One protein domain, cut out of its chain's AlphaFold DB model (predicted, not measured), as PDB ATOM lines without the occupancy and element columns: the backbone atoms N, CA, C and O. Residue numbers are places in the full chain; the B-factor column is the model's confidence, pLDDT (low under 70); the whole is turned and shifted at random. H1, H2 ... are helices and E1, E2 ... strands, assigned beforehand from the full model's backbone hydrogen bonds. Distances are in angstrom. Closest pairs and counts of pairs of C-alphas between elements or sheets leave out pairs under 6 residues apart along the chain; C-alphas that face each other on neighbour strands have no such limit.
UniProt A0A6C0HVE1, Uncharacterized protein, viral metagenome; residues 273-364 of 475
ATOM      1  N   GLU A 273     -16.468 -27.972  33.841       79.94
ATOM      2  CA  GLU A 273     -17.620 -28.066  34.749       79.94
ATOM      3  C   GLU A 273     -18.072 -26.687  35.270       79.94
ATOM      4  O   GLU A 273     -19.267 -26.470  35.497       79.94
ATOM      5  N   PHE A 274     -17.142 -25.732  35.393       86.12
ATOM      6  CA  PHE A 274     -17.430 -24.364  35.820       86.12
ATOM      7  C   PHE A 274     -18.182 -23.540  34.768       86.12
ATOM      8  O   PHE A 274     -18.880 -22.587  35.114       86.12
ATOM      9  N   TYR A 275     -18.084 -23.895  33.484       83.50
ATOM     10  CA  TYR A 275     -18.679 -23.110  32.403       83.50
ATOM     11  C   TYR A 275     -20.201 -23.009  32.528       83.50
ATOM     12  O   TYR A 275     -20.753 -21.924  32.380       83.50
ATOM     13  N   SER A 276     -20.877 -24.109  32.871       78.56
ATOM     14  CA  SER A 276     -22.333 -24.120  33.082       78.56
ATOM     15  C   SER A 276     -22.777 -23.187  34.218       78.56
ATOM     16  O   SER A 276     -23.782 -22.487  34.104       78.56
ATOM     17  N   ILE A 277     -21.988 -23.118  35.294       82.25
ATOM     18  CA  ILE A 277     -22.221 -22.219  36.429       82.25
ATOM     19  C   ILE A 277     -21.990 -20.766  35.997       82.25
ATOM     20  O   ILE A 277     -22.767 -19.879  36.356       82.25
ATOM     21  N   ARG A 278     -20.959 -20.517  35.179       83.81
ATOM     22  CA  ARG A 278     -20.665 -19.187  34.638       83.81
ATOM     23  C   ARG A 278     -21.736 -18.695  33.664       83.81
ATOM     24  O   ARG A 278     -22.120 -17.532  33.733       83.81
ATOM     25  N   GLU A 279     -22.240 -19.566  32.798       79.62
ATOM     26  CA  GLU A 279     -23.326 -19.254  31.865       79.62
ATOM     27  C   GLU A 279     -24.606 -18.872  32.625       79.62
ATOM     28  O   GLU A 279     -25.224 -17.854  32.322       79.62
ATOM     29  N   LEU A 280     -24.954 -19.606  33.690       79.62
ATOM     30  CA  LEU A 280     -26.060 -19.242  34.583       79.62
ATOM     31  C   LEU A 280     -25.843 -17.886  35.270       79.62
ATOM     32  O   LEU A 280     -26.785 -17.106  35.400       79.62
ATOM     33  N   TYR A 281     -24.614 -17.576  35.688       81.81
ATOM     34  CA  TYR A 281     -24.274 -16.275  36.267       81.81
ATOM     35  C   TYR A 281     -24.471 -15.116  35.279       81.81
ATOM     36  O   TYR A 281     -24.965 -14.061  35.669       81.81
ATOM     37  N   GLU A 282     -24.115 -15.300  34.008       79.50
ATOM     38  CA  GLU A 282     -24.261 -14.261  32.979       79.50
ATOM     39  C   GLU A 282     -25.716 -14.063  32.529       79.50
ATOM     40  O   GLU A 282     -26.079 -12.962  32.121       79.50
ATOM     41  N   LEU A 283     -26.554 -15.099  32.646       79.75
ATOM     42  CA  LEU A 283     -27.971 -15.067  32.269       79.75
ATOM     43  C   LEU A 283     -28.910 -14.563  33.376       79.75
ATOM     44  O   LEU A 283     -30.065 -14.252  33.090       79.75
ATOM     45  N   MET A 284     -28.468 -14.522  34.634       77.12
ATOM     46  CA  MET A 284     -29.319 -14.151  35.766       77.12
ATOM     47  C   MET A 284     -29.236 -12.660  36.111       77.12
ATOM     48  O   MET A 284     -28.157 -12.131  36.371       77.12
ATOM     49  N   ASP A 285     -30.400 -12.013  36.238       73.50
ATOM     50  CA  ASP A 285     -30.502 -10.616  36.688       73.50
ATOM     51  C   ASP A 285     -30.043 -10.438  38.146       73.50
ATOM     52  O   ASP A 285     -29.399  -9.449  38.495       73.50
ATOM     53  N   ASN A 286     -30.350 -11.414  39.010       74.31
ATOM     54  CA  ASN A 286     -29.886 -11.438  40.397       74.31
ATOM     55  C   ASN A 286     -28.601 -12.265  40.504       74.31
ATOM     56  O   ASN A 286     -28.641 -13.496  40.565       74.31
ATOM     57  N   LYS A 287     -27.468 -11.565  40.560       77.62
ATOM     58  CA  LYS A 287     -26.136 -12.173  40.595       77.62
ATOM     59  C   LYS A 287     -25.811 -12.863  41.921       77.62
ATOM     60  O   LYS A 287     -25.014 -13.792  41.898       77.62
ATOM     61  N   ASP A 288     -26.461 -12.518  43.033       75.31
ATOM     62  CA  ASP A 288     -26.103 -13.015  44.374       75.31
ATOM     63  C   ASP A 288     -26.281 -14.535  44.505       75.31
ATOM     64  O   ASP A 288     -25.424 -15.239  45.043       75.31
ATOM     65  N   LYS A 289     -27.367 -15.080  43.940       72.38
ATOM     66  CA  LYS A 289     -27.601 -16.537  43.915       72.38
ATOM     67  C   LYS A 289     -26.561 -17.275  43.074       72.38
ATOM     68  O   LYS A 289     -26.162 -18.382  43.420       72.38
ATOM     69  N   SER A 290     -26.119 -16.665  41.981       74.06
ATOM     70  CA  SER A 290     -25.124 -17.254  41.086       74.06
ATOM     71  C   SER A 290     -23.710 -17.158  41.662       74.06
ATOM     72  O   SER A 290     -22.916 -18.076  41.482       74.06
ATOM     73  N   VAL A 291     -23.409 -16.098  42.417       81.62
ATOM     74  CA  VAL A 291     -22.161 -15.970  43.186       81.62
ATOM     75  C   VAL A 291     -22.056 -17.080  44.211       81.62
ATOM     76  O   VAL A 291     -21.009 -17.711  44.299       81.62
ATOM     77  N   HIS A 292     -23.146 -17.383  44.917       85.25
ATOM     78  CA  HIS A 292     -23.159 -18.502  45.849       85.25
ATOM     79  C   HIS A 292     -22.757 -19.819  45.160       85.25
ATOM     80  O   HIS A 292     -21.835 -20.491  45.617       85.25
ATOM     81  N   LEU A 293     -23.327 -20.129  43.990       85.62
ATOM     82  CA  LEU A 293     -22.957 -21.323  43.213       85.62
ATOM     83  C   LEU A 293     -21.484 -21.323  42.771       85.62
ATOM     84  O   LEU A 293     -20.825 -22.364  42.806       85.62
ATOM     85  N   ILE A 294     -20.944 -20.162  42.383       88.88
ATOM     86  CA  ILE A 294     -19.520 -20.012  42.056       88.88
ATOM     87  C   ILE A 294     -18.662 -20.281  43.298       88.88
ATOM     88  O   ILE A 294     -17.703 -21.051  43.221       88.88
ATOM     89  N   THR A 295     -19.001 -19.690  44.447       90.12
ATOM     90  CA  THR A 295     -18.251 -19.876  45.699       90.12
ATOM     91  C   THR A 295     -18.282 -21.330  46.167       90.12
ATOM     92  O   THR A 295     -17.235 -21.884  46.504       90.12
ATOM     93  N   GLU A 296     -19.439 -21.996  46.101       89.88
ATOM     94  CA  GLU A 296     -19.572 -23.421  46.411       89.88
ATOM     95  C   GLU A 296     -18.700 -24.277  45.491       89.88
ATOM     96  O   GLU A 296     -18.019 -25.198  45.956       89.88
ATOM     97  N   TYR A 297     -18.668 -23.955  44.194       91.62
ATOM     98  CA  TYR A 297     -17.819 -24.648  43.232       91.62
ATOM     99  C   TYR A 297     -16.333 -24.472  43.550       91.62
ATOM    100  O   TYR A 297     -15.603 -25.461  43.597       91.62
ATOM    101  N   VAL A 298     -15.882 -23.243  43.817       91.81
ATOM    102  CA  VAL A 298     -14.484 -22.953  44.178       91.81
ATOM    103  C   VAL A 298     -14.093 -23.701  45.456       91.81
ATOM    104  O   VAL A 298     -13.044 -24.346  45.488       91.81
ATOM    105  N   MET A 299     -14.955 -23.709  46.477       90.56
ATOM    106  CA  MET A 299     -14.733 -24.447  47.727       90.56
ATOM    107  C   MET A 299     -14.669 -25.962  47.506       90.56
ATOM    108  O   MET A 299     -13.801 -26.646  48.058       90.56
ATOM    109  N   LYS A 300     -15.564 -26.513  46.679       91.56
ATOM    110  CA  LYS A 300     -15.556 -27.934  46.309       91.56
ATOM    111  C   LYS A 300     -14.286 -28.296  45.539       91.56
ATOM    112  O   LYS A 300     -13.658 -29.312  45.839       91.56
ATOM    113  N   LEU A 301     -13.884 -27.459  44.583       90.75
ATOM    114  CA  LEU A 301     -12.660 -27.644  43.814       90.75
ATOM    115  C   LEU A 301     -11.435 -27.616  44.731       90.75
ATOM    116  O   LEU A 301     -10.592 -28.498  44.631       90.75
ATOM    117  N   ALA A 302     -11.364 -26.673  45.667       89.75
ATOM    118  CA  ALA A 302     -10.258 -26.543  46.612       89.75
ATOM    119  C   ALA A 302     -10.118 -27.736  47.567       89.75
ATOM    120  O   ALA A 302      -9.001 -28.111  47.916       89.75
ATOM    121  N   LYS A 303     -11.232 -28.368  47.960       89.00
ATOM    122  CA  LYS A 303     -11.229 -29.620  48.740       89.00
ATOM    123  C   LYS A 303     -10.673 -30.802  47.947       89.00
ATOM    124  O   LYS A 303      -9.988 -31.651  48.516       89.00
ATOM    125  N   ASN A 304     -10.970 -30.846  46.650       87.44
ATOM    126  CA  ASN A 304     -10.596 -31.950  45.769       87.44
ATOM    127  C   ASN A 304      -9.222 -31.761  45.113       87.44
ATOM    128  O   ASN A 304      -8.610 -32.739  44.692       87.44
ATOM    129  N   TYR A 305      -8.731 -30.525  45.020       87.31
ATOM    130  CA  TYR A 305      -7.446 -30.202  44.417       87.31
ATOM    131  C   TYR A 305      -6.327 -30.365  45.448       87.31
ATOM    132  O   TYR A 305      -6.270 -29.639  46.441       87.31
ATOM    133  N   LYS A 306      -5.475 -31.372  45.232       86.12
ATOM    134  CA  LYS A 306      -4.483 -31.829  46.208       86.12
ATOM    135  C   LYS A 306      -3.076 -31.362  45.859       86.12
ATOM    136  O   LYS A 306      -2.700 -31.282  44.691       86.12
ATOM    137  N   TYR A 307      -2.276 -31.129  46.890       84.81
ATOM    138  CA  TYR A 307      -0.848 -30.856  46.775       84.81
ATOM    139  C   TYR A 307      -0.075 -31.627  47.847       84.81
ATOM    140  O   TYR A 307      -0.627 -32.014  48.877       84.81
ATOM    141  N   LYS A 308       1.199 -31.879  47.577       83.62
ATOM    142  CA  LYS A 308       2.151 -32.565  48.433       83.62
ATOM    143  C   LYS A 308       3.060 -31.534  49.092       83.62
ATOM    144  O   LYS A 308       3.586 -30.657  48.409       83.62
ATOM    145  N   TYR A 309       3.256 -31.650  50.396       82.31
ATOM    146  CA  TYR A 309       4.220 -30.855  51.152       82.31
ATOM    147  C   TYR A 309       4.818 -31.739  52.244       82.31
ATOM    148  O   TYR A 309       4.069 -32.394  52.959       82.31
ATOM    149  N   ASN A 310       6.149 -31.805  52.351       80.81
ATOM    150  CA  ASN A 310       6.851 -32.646  53.337       80.81
ATOM    151  C   ASN A 310       6.332 -34.099  53.410       80.81
ATOM    152  O   ASN A 310       6.079 -34.625  54.488       80.81
ATOM    153  N   ASP A 311       6.137 -34.733  52.252       78.44
ATOM    154  CA  ASP A 311       5.592 -36.094  52.111       78.44
ATOM    155  C   ASP A 311       4.135 -36.323  52.552       78.44
ATOM    156  O   ASP A 311       3.605 -37.421  52.360       78.44
ATOM    157  N   GLU A 312       3.429 -35.280  52.988       84.56
ATOM    158  CA  GLU A 312       2.002 -35.318  53.304       84.56
ATOM    159  C   GLU A 312       1.136 -34.753  52.166       84.56
ATOM    160  O   GLU A 312       1.533 -33.854  51.419       84.56
ATOM    161  N   ILE A 313      -0.072 -35.308  52.020       84.50
ATOM    162  CA  ILE A 313      -1.066 -34.886  51.026       84.50
ATOM    163  C   ILE A 313      -2.051 -33.926  51.687       84.50
ATOM    164  O   ILE A 313      -2.777 -34.299  52.610       84.50
ATOM    165  N   HIS A 314      -2.139 -32.714  51.154       86.25
ATOM    166  CA  HIS A 314      -3.033 -31.661  51.619       86.25
ATOM    167  C   HIS A 314      -3.972 -31.192  50.499       86.25
ATOM    168  O   HIS A 314      -3.830 -31.576  49.337       86.25
ATOM    169  N   ASN A 315      -4.946 -30.354  50.853       88.50
ATOM    170  CA  ASN A 315      -5.837 -29.670  49.918       88.50
ATOM    171  C   ASN A 315      -5.921 -28.176  50.252       88.50
ATOM    172  O   ASN A 315      -5.441 -27.728  51.295       88.50
ATOM    173  N   PHE A 316      -6.546 -27.397  49.374       88.56
ATOM    174  CA  PHE A 316      -6.619 -25.945  49.526       88.56
ATOM    175  C   PHE A 316      -7.780 -25.462  50.408       88.56
ATOM    176  O   PHE A 316      -7.890 -24.262  50.635       88.56
ATOM    177  N   SER A 317      -8.632 -26.351  50.939       89.31
ATOM    178  CA  SER A 317      -9.830 -25.944  51.698       89.31
ATOM    179  C   SER A 317      -9.480 -25.068  52.897       89.31
ATOM    180  O   SER A 317     -10.070 -24.009  53.073       89.31
ATOM    181  N   LYS A 318      -8.482 -25.482  53.688       86.88
ATOM    182  CA  LYS A 318      -8.072 -24.747  54.890       86.88
ATOM    183  C   LYS A 318      -7.484 -23.374  54.549       86.88
ATOM    184  O   LYS A 318      -7.759 -22.409  55.245       86.88
ATOM    185  N   HIS A 319      -6.733 -23.282  53.451       88.12
ATOM    186  CA  HIS A 319      -6.175 -22.013  52.976       88.12
ATOM    187  C   HIS A 319      -7.259 -21.024  52.560       88.12
ATOM    188  O   HIS A 319      -7.124 -19.835  52.829       88.12
ATOM    189  N   ILE A 320      -8.348 -21.499  51.949       90.00
ATOM    190  CA  ILE A 320      -9.492 -20.635  51.640       90.00
ATOM    191  C   ILE A 320     -10.232 -20.228  52.914       90.00
ATOM    192  O   ILE A 320     -10.543 -19.050  53.063       90.00
ATOM    193  N   ASP A 321     -10.468 -21.152  53.850       89.50
ATOM    194  CA  ASP A 321     -11.117 -20.826  55.128       89.50
ATOM    195  C   ASP A 321     -10.317 -19.771  55.912       89.50
ATOM    196  O   ASP A 321     -10.885 -18.828  56.466       89.50
ATOM    197  N   ASP A 322      -8.990 -19.905  55.935       90.31
ATOM    198  CA  ASP A 322      -8.087 -18.944  56.565       90.31
ATOM    199  C   ASP A 322      -8.033 -17.627  55.771       90.31
ATOM    200  O   ASP A 322      -7.965 -16.553  56.368       90.31
ATOM    201  N   PHE A 323      -8.123 -17.669  54.438       89.81
ATOM    202  CA  PHE A 323      -8.230 -16.467  53.610       89.81
ATOM    203  C   PHE A 323      -9.516 -15.690  53.907       89.81
ATOM    204  O   PHE A 323      -9.443 -14.484  54.122       89.81
ATOM    205  N   ILE A 324     -10.669 -16.359  53.985       90.12
ATOM    206  CA  ILE A 324     -11.954 -15.715  54.293       90.12
ATOM    207  C   ILE A 324     -11.907 -15.055  55.675       90.12
ATOM    208  O   ILE A 324     -12.294 -13.903  55.809       90.12
ATOM    209  N   LYS A 325     -11.374 -15.738  56.697       90.50
ATOM    210  CA  LYS A 325     -11.308 -15.197  58.070       90.50
ATOM    211  C   LYS A 325     -10.395 -13.983  58.225       90.50
ATOM    212  O   LYS A 325     -10.591 -13.200  59.148       90.50
ATOM    213  N   ASN A 326      -9.364 -13.879  57.390       90.69
ATOM    214  CA  ASN A 326      -8.324 -12.855  57.509       90.69
ATOM    215  C   ASN A 326      -8.533 -11.654  56.568       90.69
ATOM    216  O   ASN A 326      -7.679 -10.769  56.541       90.69
ATOM    217  N   ASN A 327      -9.613 -11.624  55.782       90.75
ATOM    218  CA  ASN A 327      -9.946 -10.521  54.875       90.75
ATOM    219  C   ASN A 327     -11.345  -9.972  55.187       90.75
ATOM    220  O   ASN A 327     -12.117 -10.609  55.898       90.75
ATOM    221  N   ASP A 328     -11.657  -8.794  54.646       91.25
ATOM    222  CA  ASP A 328     -12.965  -8.159  54.825       91.25
ATOM    223  C   ASP A 328     -14.096  -9.016  54.230       91.25
ATOM    224  O   ASP A 328     -13.918  -9.659  53.185       91.25
ATOM    225  N   ASP A 329     -15.271  -8.977  54.863       84.31
ATOM    226  CA  ASP A 329     -16.483  -9.652  54.389       84.31
ATOM    227  C   ASP A 329     -16.762  -9.311  52.911       84.31
ATOM    228  O   ASP A 329     -16.777  -8.143  52.515       84.31
ATOM    229  N   GLY A 330     -16.984 -10.332  52.076       83.75
ATOM    230  CA  GLY A 330     -17.222 -10.169  50.635       83.75
ATOM    231  C   GLY A 330     -15.965 -10.211  49.754       83.75
ATOM    232  O   GLY A 330     -16.075 -10.237  48.526       83.75
ATOM    233  N   SER A 331     -14.759 -10.240  50.336       88.31
ATOM    234  CA  SER A 331     -13.505 -10.257  49.559       88.31
ATOM    235  C   SER A 331     -13.345 -11.523  48.713       88.31
ATOM    236  O   SER A 331     -12.833 -11.473  47.592       88.31
ATOM    237  N   PHE A 332     -13.779 -12.672  49.233       89.88
ATOM    238  CA  PHE A 332     -13.705 -13.943  48.515       89.88
ATOM    239  C   PHE A 332     -14.732 -13.998  47.379       89.88
ATOM    240  O   PHE A 332     -14.388 -14.344  46.250       89.88
ATOM    241  N   GLU A 333     -15.959 -13.563  47.650       89.38
ATOM    242  CA  GLU A 333     -17.046 -13.420  46.686       89.38
ATOM    243  C   GLU A 333     -16.632 -12.498  45.530       89.38
ATOM    244  O   GLU A 333     -16.820 -12.851  44.364       89.38
ATOM    245  N   SER A 334     -15.980 -11.368  45.840       88.00
ATOM    246  CA  SER A 334     -15.432 -10.432  44.850       88.00
ATOM    247  C   SER A 334     -14.439 -11.097  43.897       88.00
ATOM    248  O   SER A 334     -14.503 -10.868  42.693       88.00
ATOM    249  N   ILE A 335     -13.542 -11.943  44.407       89.38
ATOM    250  CA  ILE A 335     -12.590 -12.694  43.574       89.38
ATOM    251  C   ILE A 335     -13.330 -13.740  42.735       89.38
ATOM    252  O   ILE A 335     -13.045 -13.917  41.550       89.38
ATOM    253  N   CYS A 336     -14.313 -14.417  43.329       88.69
ATOM    254  CA  CYS A 336     -15.123 -15.416  42.648       88.69
ATOM    255  C   CYS A 336     -15.845 -14.857  41.408       88.69
ATOM    256  O   CYS A 336     -15.936 -15.559  40.399       88.69
ATOM    257  N   HIS A 337     -16.282 -13.594  41.430       85.12
ATOM    258  CA  HIS A 337     -16.893 -12.927  40.272       85.12
ATOM    259  C   HIS A 337     -15.995 -12.868  39.027       85.12
ATOM    260  O   HIS A 337     -16.507 -12.834  37.900       85.12
ATOM    261  N   GLU A 338     -14.676 -12.837  39.214       86.94
ATOM    262  CA  GLU A 338     -13.701 -12.660  38.135       86.94
ATOM    263  C   GLU A 338     -13.331 -13.976  37.440       86.94
ATOM    264  O   GLU A 338     -12.695 -13.973  36.384       86.94
ATOM    265  N   PHE A 339     -13.735 -15.122  37.993       89.19
ATOM    266  CA  PHE A 339     -13.454 -16.408  37.371       89.19
ATOM    267  C   PHE A 339     -14.384 -16.679  36.181       89.19
ATOM    268  O   PHE A 339     -15.606 -16.527  36.250       89.19
ATOM    269  N   HIS A 340     -13.782 -17.157  35.093       84.31
ATOM    270  CA  HIS A 340     -14.440 -17.590  33.858       84.31
ATOM    271  C   HIS A 340     -14.156 -19.062  33.506       84.31
ATOM    272  O   HIS A 340     -14.710 -19.566  32.534       84.31
ATOM    273  N   SER A 341     -13.286 -19.755  34.252       86.56
ATOM    274  CA  SER A 341     -12.942 -21.167  34.010       86.56
ATOM    275  C   SER A 341     -12.362 -21.856  35.248       86.56
ATOM    276  O   SER A 341     -11.721 -21.211  36.085       86.56
ATOM    277  N   THR A 342     -12.464 -23.185  35.310       88.06
ATOM    278  CA  THR A 342     -11.795 -24.016  36.330       88.06
ATOM    279  C   THR A 342     -10.280 -23.822  36.324       88.06
ATOM    280  O   THR A 342      -9.639 -23.830  37.375       88.06
ATOM    281  N   SER A 343      -9.687 -23.616  35.145       84.75
ATOM    282  CA  SER A 343      -8.246 -23.370  35.006       84.75
ATOM    283  C   SER A 343      -7.812 -22.077  35.700       84.75
ATOM    284  O   SER A 343      -6.807 -22.062  36.411       84.75
ATOM    285  N   GLN A 344      -8.591 -20.998  35.569       88.12
ATOM    286  CA  GLN A 344      -8.315 -19.746  36.279       88.12
ATOM    287  C   GLN A 344      -8.402 -19.917  37.797       88.12
ATOM    288  O   GLN A 344      -7.531 -19.405  38.498       88.12
ATOM    289  N   ILE A 345      -9.377 -20.686  38.292       89.50
ATOM    290  CA  ILE A 345      -9.509 -20.977  39.725       89.50
ATOM    291  C   ILE A 345      -8.277 -21.744  40.225       89.50
ATOM    292  O   ILE A 345      -7.652 -21.332  41.199       89.50
ATOM    293  N   LYS A 346      -7.861 -22.813  39.529       88.00
ATOM    294  CA  LYS A 346      -6.642 -23.572  39.875       88.00
ATOM    295  C   LYS A 346      -5.396 -22.688  39.869       88.00
ATOM    296  O   LYS A 346      -4.604 -22.736  40.803       88.00
ATOM    297  N   ASN A 347      -5.241 -21.840  38.852       87.44
ATOM    298  CA  ASN A 347      -4.124 -20.901  38.768       87.44
ATOM    299  C   ASN A 347      -4.124 -19.888  39.915       87.44
ATOM    300  O   ASN A 347      -3.055 -19.543  40.415       87.44
ATOM    301  N   TRP A 348      -5.298 -19.414  40.333       91.69
ATOM    302  CA  TRP A 348      -5.424 -18.535  41.489       91.69
ATOM    303  C   TRP A 348      -5.031 -19.250  42.786       91.69
ATOM    304  O   TRP A 348      -4.189 -18.724  43.509       91.69
ATOM    305  N   LEU A 349      -5.534 -20.469  43.027       88.56
ATOM    306  CA  LEU A 349      -5.149 -21.284  44.190       88.56
ATOM    307  C   LEU A 349      -3.633 -21.480  44.253       88.56
ATOM    308  O   LEU A 349      -3.010 -21.251  45.287       88.56
ATOM    309  N   ASN A 350      -3.037 -21.818  43.112       86.12
ATOM    310  CA  ASN A 350      -1.605 -22.032  42.992       86.12
ATOM    311  C   ASN A 350      -0.821 -20.750  43.285       86.12
ATOM    312  O   ASN A 350       0.046 -20.741  44.147       86.12
ATOM    313  N   LYS A 351      -1.150 -19.638  42.621       86.25
ATOM    314  CA  LYS A 351      -0.440 -18.365  42.818       86.25
ATOM    315  C   LYS A 351      -0.590 -17.803  44.228       86.25
ATOM    316  O   LYS A 351       0.300 -17.092  44.686       86.25
ATOM    317  N   LYS A 352      -1.733 -18.039  44.872       85.69
ATOM    318  CA  LYS A 352      -2.055 -17.442  46.170       85.69
ATOM    319  C   LYS A 352      -1.528 -18.269  47.340       85.69
ATOM    320  O   LYS A 352      -1.150 -17.673  48.344       85.69
ATOM    321  N   PHE A 353      -1.514 -19.598  47.214       83.88
ATOM    322  CA  PHE A 353      -1.284 -20.502  48.345       83.88
ATOM    323  C   PHE A 353      -0.146 -21.512  48.149       83.88
ATOM    324  O   PHE A 353       0.337 -22.034  49.152       83.88
ATOM    325  N   LEU A 354       0.309 -21.801  46.920       78.19
ATOM    326  CA  LEU A 354       1.492 -22.652  46.744       78.19
ATOM    327  C   LEU A 354       2.768 -21.856  47.008       78.19
ATOM    328  O   LEU A 354       2.971 -20.761  46.488       78.19
ATOM    329  N   ILE A 355       3.658 -22.473  47.776       71.00
ATOM    330  CA  ILE A 355       5.036 -22.033  47.990       71.00
ATOM    331  C   ILE A 355       5.946 -22.994  47.206       71.00
ATOM    332  O   ILE A 355       5.562 -24.138  46.973       71.00
ATOM    333  N   ASN A 356       7.143 -22.557  46.801       63.31
ATOM    334  CA  ASN A 356       8.066 -23.305  45.925       63.31
ATOM    335  C   ASN A 356       8.401 -24.750  46.370       63.31
ATOM    336  O   ASN A 356       8.881 -25.530  45.556       63.31
ATOM    337  N   GLU A 357       8.170 -25.107  47.635       61.06
ATOM    338  CA  GLU A 357       8.409 -26.443  48.206       61.06
ATOM    339  C   GLU A 357       7.204 -27.402  48.079       61.06
ATOM    340  O   GLU A 357       7.290 -28.562  48.481       61.06
ATOM    341  N   MET A 358       6.065 -26.934  47.558       76.19
ATOM    342  CA  MET A 358       4.833 -27.715  47.406       76.19
ATOM    343  C   MET A 358       4.680 -28.238  45.972       76.19
ATOM    344  O   MET A 358       4.805 -27.480  45.012       76.19
ATOM    345  N   GLU A 359       4.331 -29.516  45.814       73.88
ATOM    346  CA  GLU A 359       4.140 -30.153  44.503       73.88
ATOM    347  C   GLU A 359       2.670 -30.534  44.285       73.88
ATOM    348  O   GLU A 359       2.058 -31.191  45.120       73.88
ATOM    349  N   ILE A 360       2.062 -30.145  43.166       76.56
ATOM    350  CA  ILE A 360       0.653 -30.476  42.897       76.56
ATOM    351  C   ILE A 360       0.522 -31.970  42.598       76.56
ATOM    352  O   ILE A 360       1.144 -32.486  41.669       76.56
ATOM    353  N   ILE A 361      -0.362 -32.653  43.327       73.75
ATOM    354  CA  ILE A 361      -0.688 -34.052  43.057       73.75
ATOM    355  C   ILE A 361      -1.741 -34.046  41.962       73.75
ATOM    356  O   ILE A 361      -2.924 -33.787  42.189       73.75
ATOM    357  N   ASN A 362      -1.284 -34.256  40.736       57.31
ATOM    358  CA  ASN A 362      -2.174 -34.290  39.596       57.31
ATOM    359  C   ASN A 362      -2.906 -35.620  39.501       57.31
ATOM    360  O   ASN A 362      -2.351 -36.587  38.987       57.31
ATOM    361  N   ASP A 363      -4.193 -35.611  39.837       50.19
ATOM    362  CA  ASP A 363      -5.085 -36.700  39.434       50.19
ATOM    363  C   ASP A 363      -5.463 -36.617  37.929       50.19
ATOM    364  O   ASP A 363      -5.955 -37.596  37.390       50.19
ATOM    365  N   ASN A 364      -5.140 -35.523  37.201       45.09
ATOM    366  CA  ASN A 364      -5.571 -35.315  35.795       45.09
ATOM    367  C   ASN A 364      -4.479 -34.896  34.767       45.09
ATOM    368  O   ASN A 364      -4.826 -34.488  33.657       45.09
TER     369      ASN A 364
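AT A GLANCE: This is residues 273 to 364 of the 475 residues of an uncharacterized protein of viral metagenome (UniProt A0A6C0HVE1). A long helix, H2, lies along the longest axis of the domain, with H1 folded back beside it as a helical hairpin at one end and a small three-stranded sheet beyond its other end. H3 runs back from the sheet at a steep tilt and H4 returns across H2, with residues 325 to 330 sticking out between them, while H5 crosses near H2 and leads back to the last strand. The printed part has 92 residues, with five named helices and three named strands in the order H1, H2, E1, E2, H3, H4, H5, E3; the sheet order is E2, E1, E3, all antiparallel, and the class is mostly helix. It is compact, with a radius of gyration of the C-alphas of 13.9 A, and spans 47 by 31 by 16 A.

HOW THE PARTS SIT: H1, residues 273 to 283, and H2, residues 287 to 304, form a hairpin: they touch at a shallow tilt of 10 degrees, opposite ways, the closest C-alphas, of Tyr 281 and Ser 290, being 5.0 A apart. E1, residues 306 to 309, and E2, residues 312 to 315, form an antiparallel hairpin, with N 314 and O 307 within hydrogen-bond range at 2.8 A. H2 only grazes the sheet, with its residues 301 to 304. With its residues 299 to 303 alone, H2 touches H3, residues 317 to 325, at a steep tilt of 43 degrees, opposite ways; the closest C-alphas, of Lys 303 and Ser 317, are 4.9 A apart. With its residues 291 to 298 alone, H2 touches H4, residues 331 to 336, about perpendicular at 86 degrees; the closest C-alphas, of Thr 295 and Cys 336, are 6.2 A apart. H5, residues 342 to 353, is close to H2 but not clearly touching, the closest C-alphas, of Val 298 and Ile 345, being 7.0 A apart. E3, residues 359 to 361, is antiparallel to E1, with N 308 and O 359 within hydrogen-bond range at 2.7 A. Every O i to N i+4 pair is within hydrogen-bond range in H2, H3, H4 and H5, and 6 of 7 are in H1.

IN THESE COORDINATES: H1 begins at C-alpha 273, (-17.620, -28.066, 34.749), and is 16.8 A long. H2 is 25.7 A long and ends at C-alpha 304, (-10.596, -31.950, 45.769). H3 is 12.6 A, H4 8.8 A and H5 16.3 A long. E1 is 10.1 A, E2 10.2 A and E3 6.4 A long, and E3 ends at C-alpha 361, (-0.688, -34.052, 43.057).

THE WHOLE: The C-alphas farthest apart, of Asp 285 and Asp 311, are 46.8 A apart. The printed part has no cut, and its links between named elements are tight. Mean pLDDT of the printed part is 83.3; residues 356 to 357 and 362 to 364 are under 70.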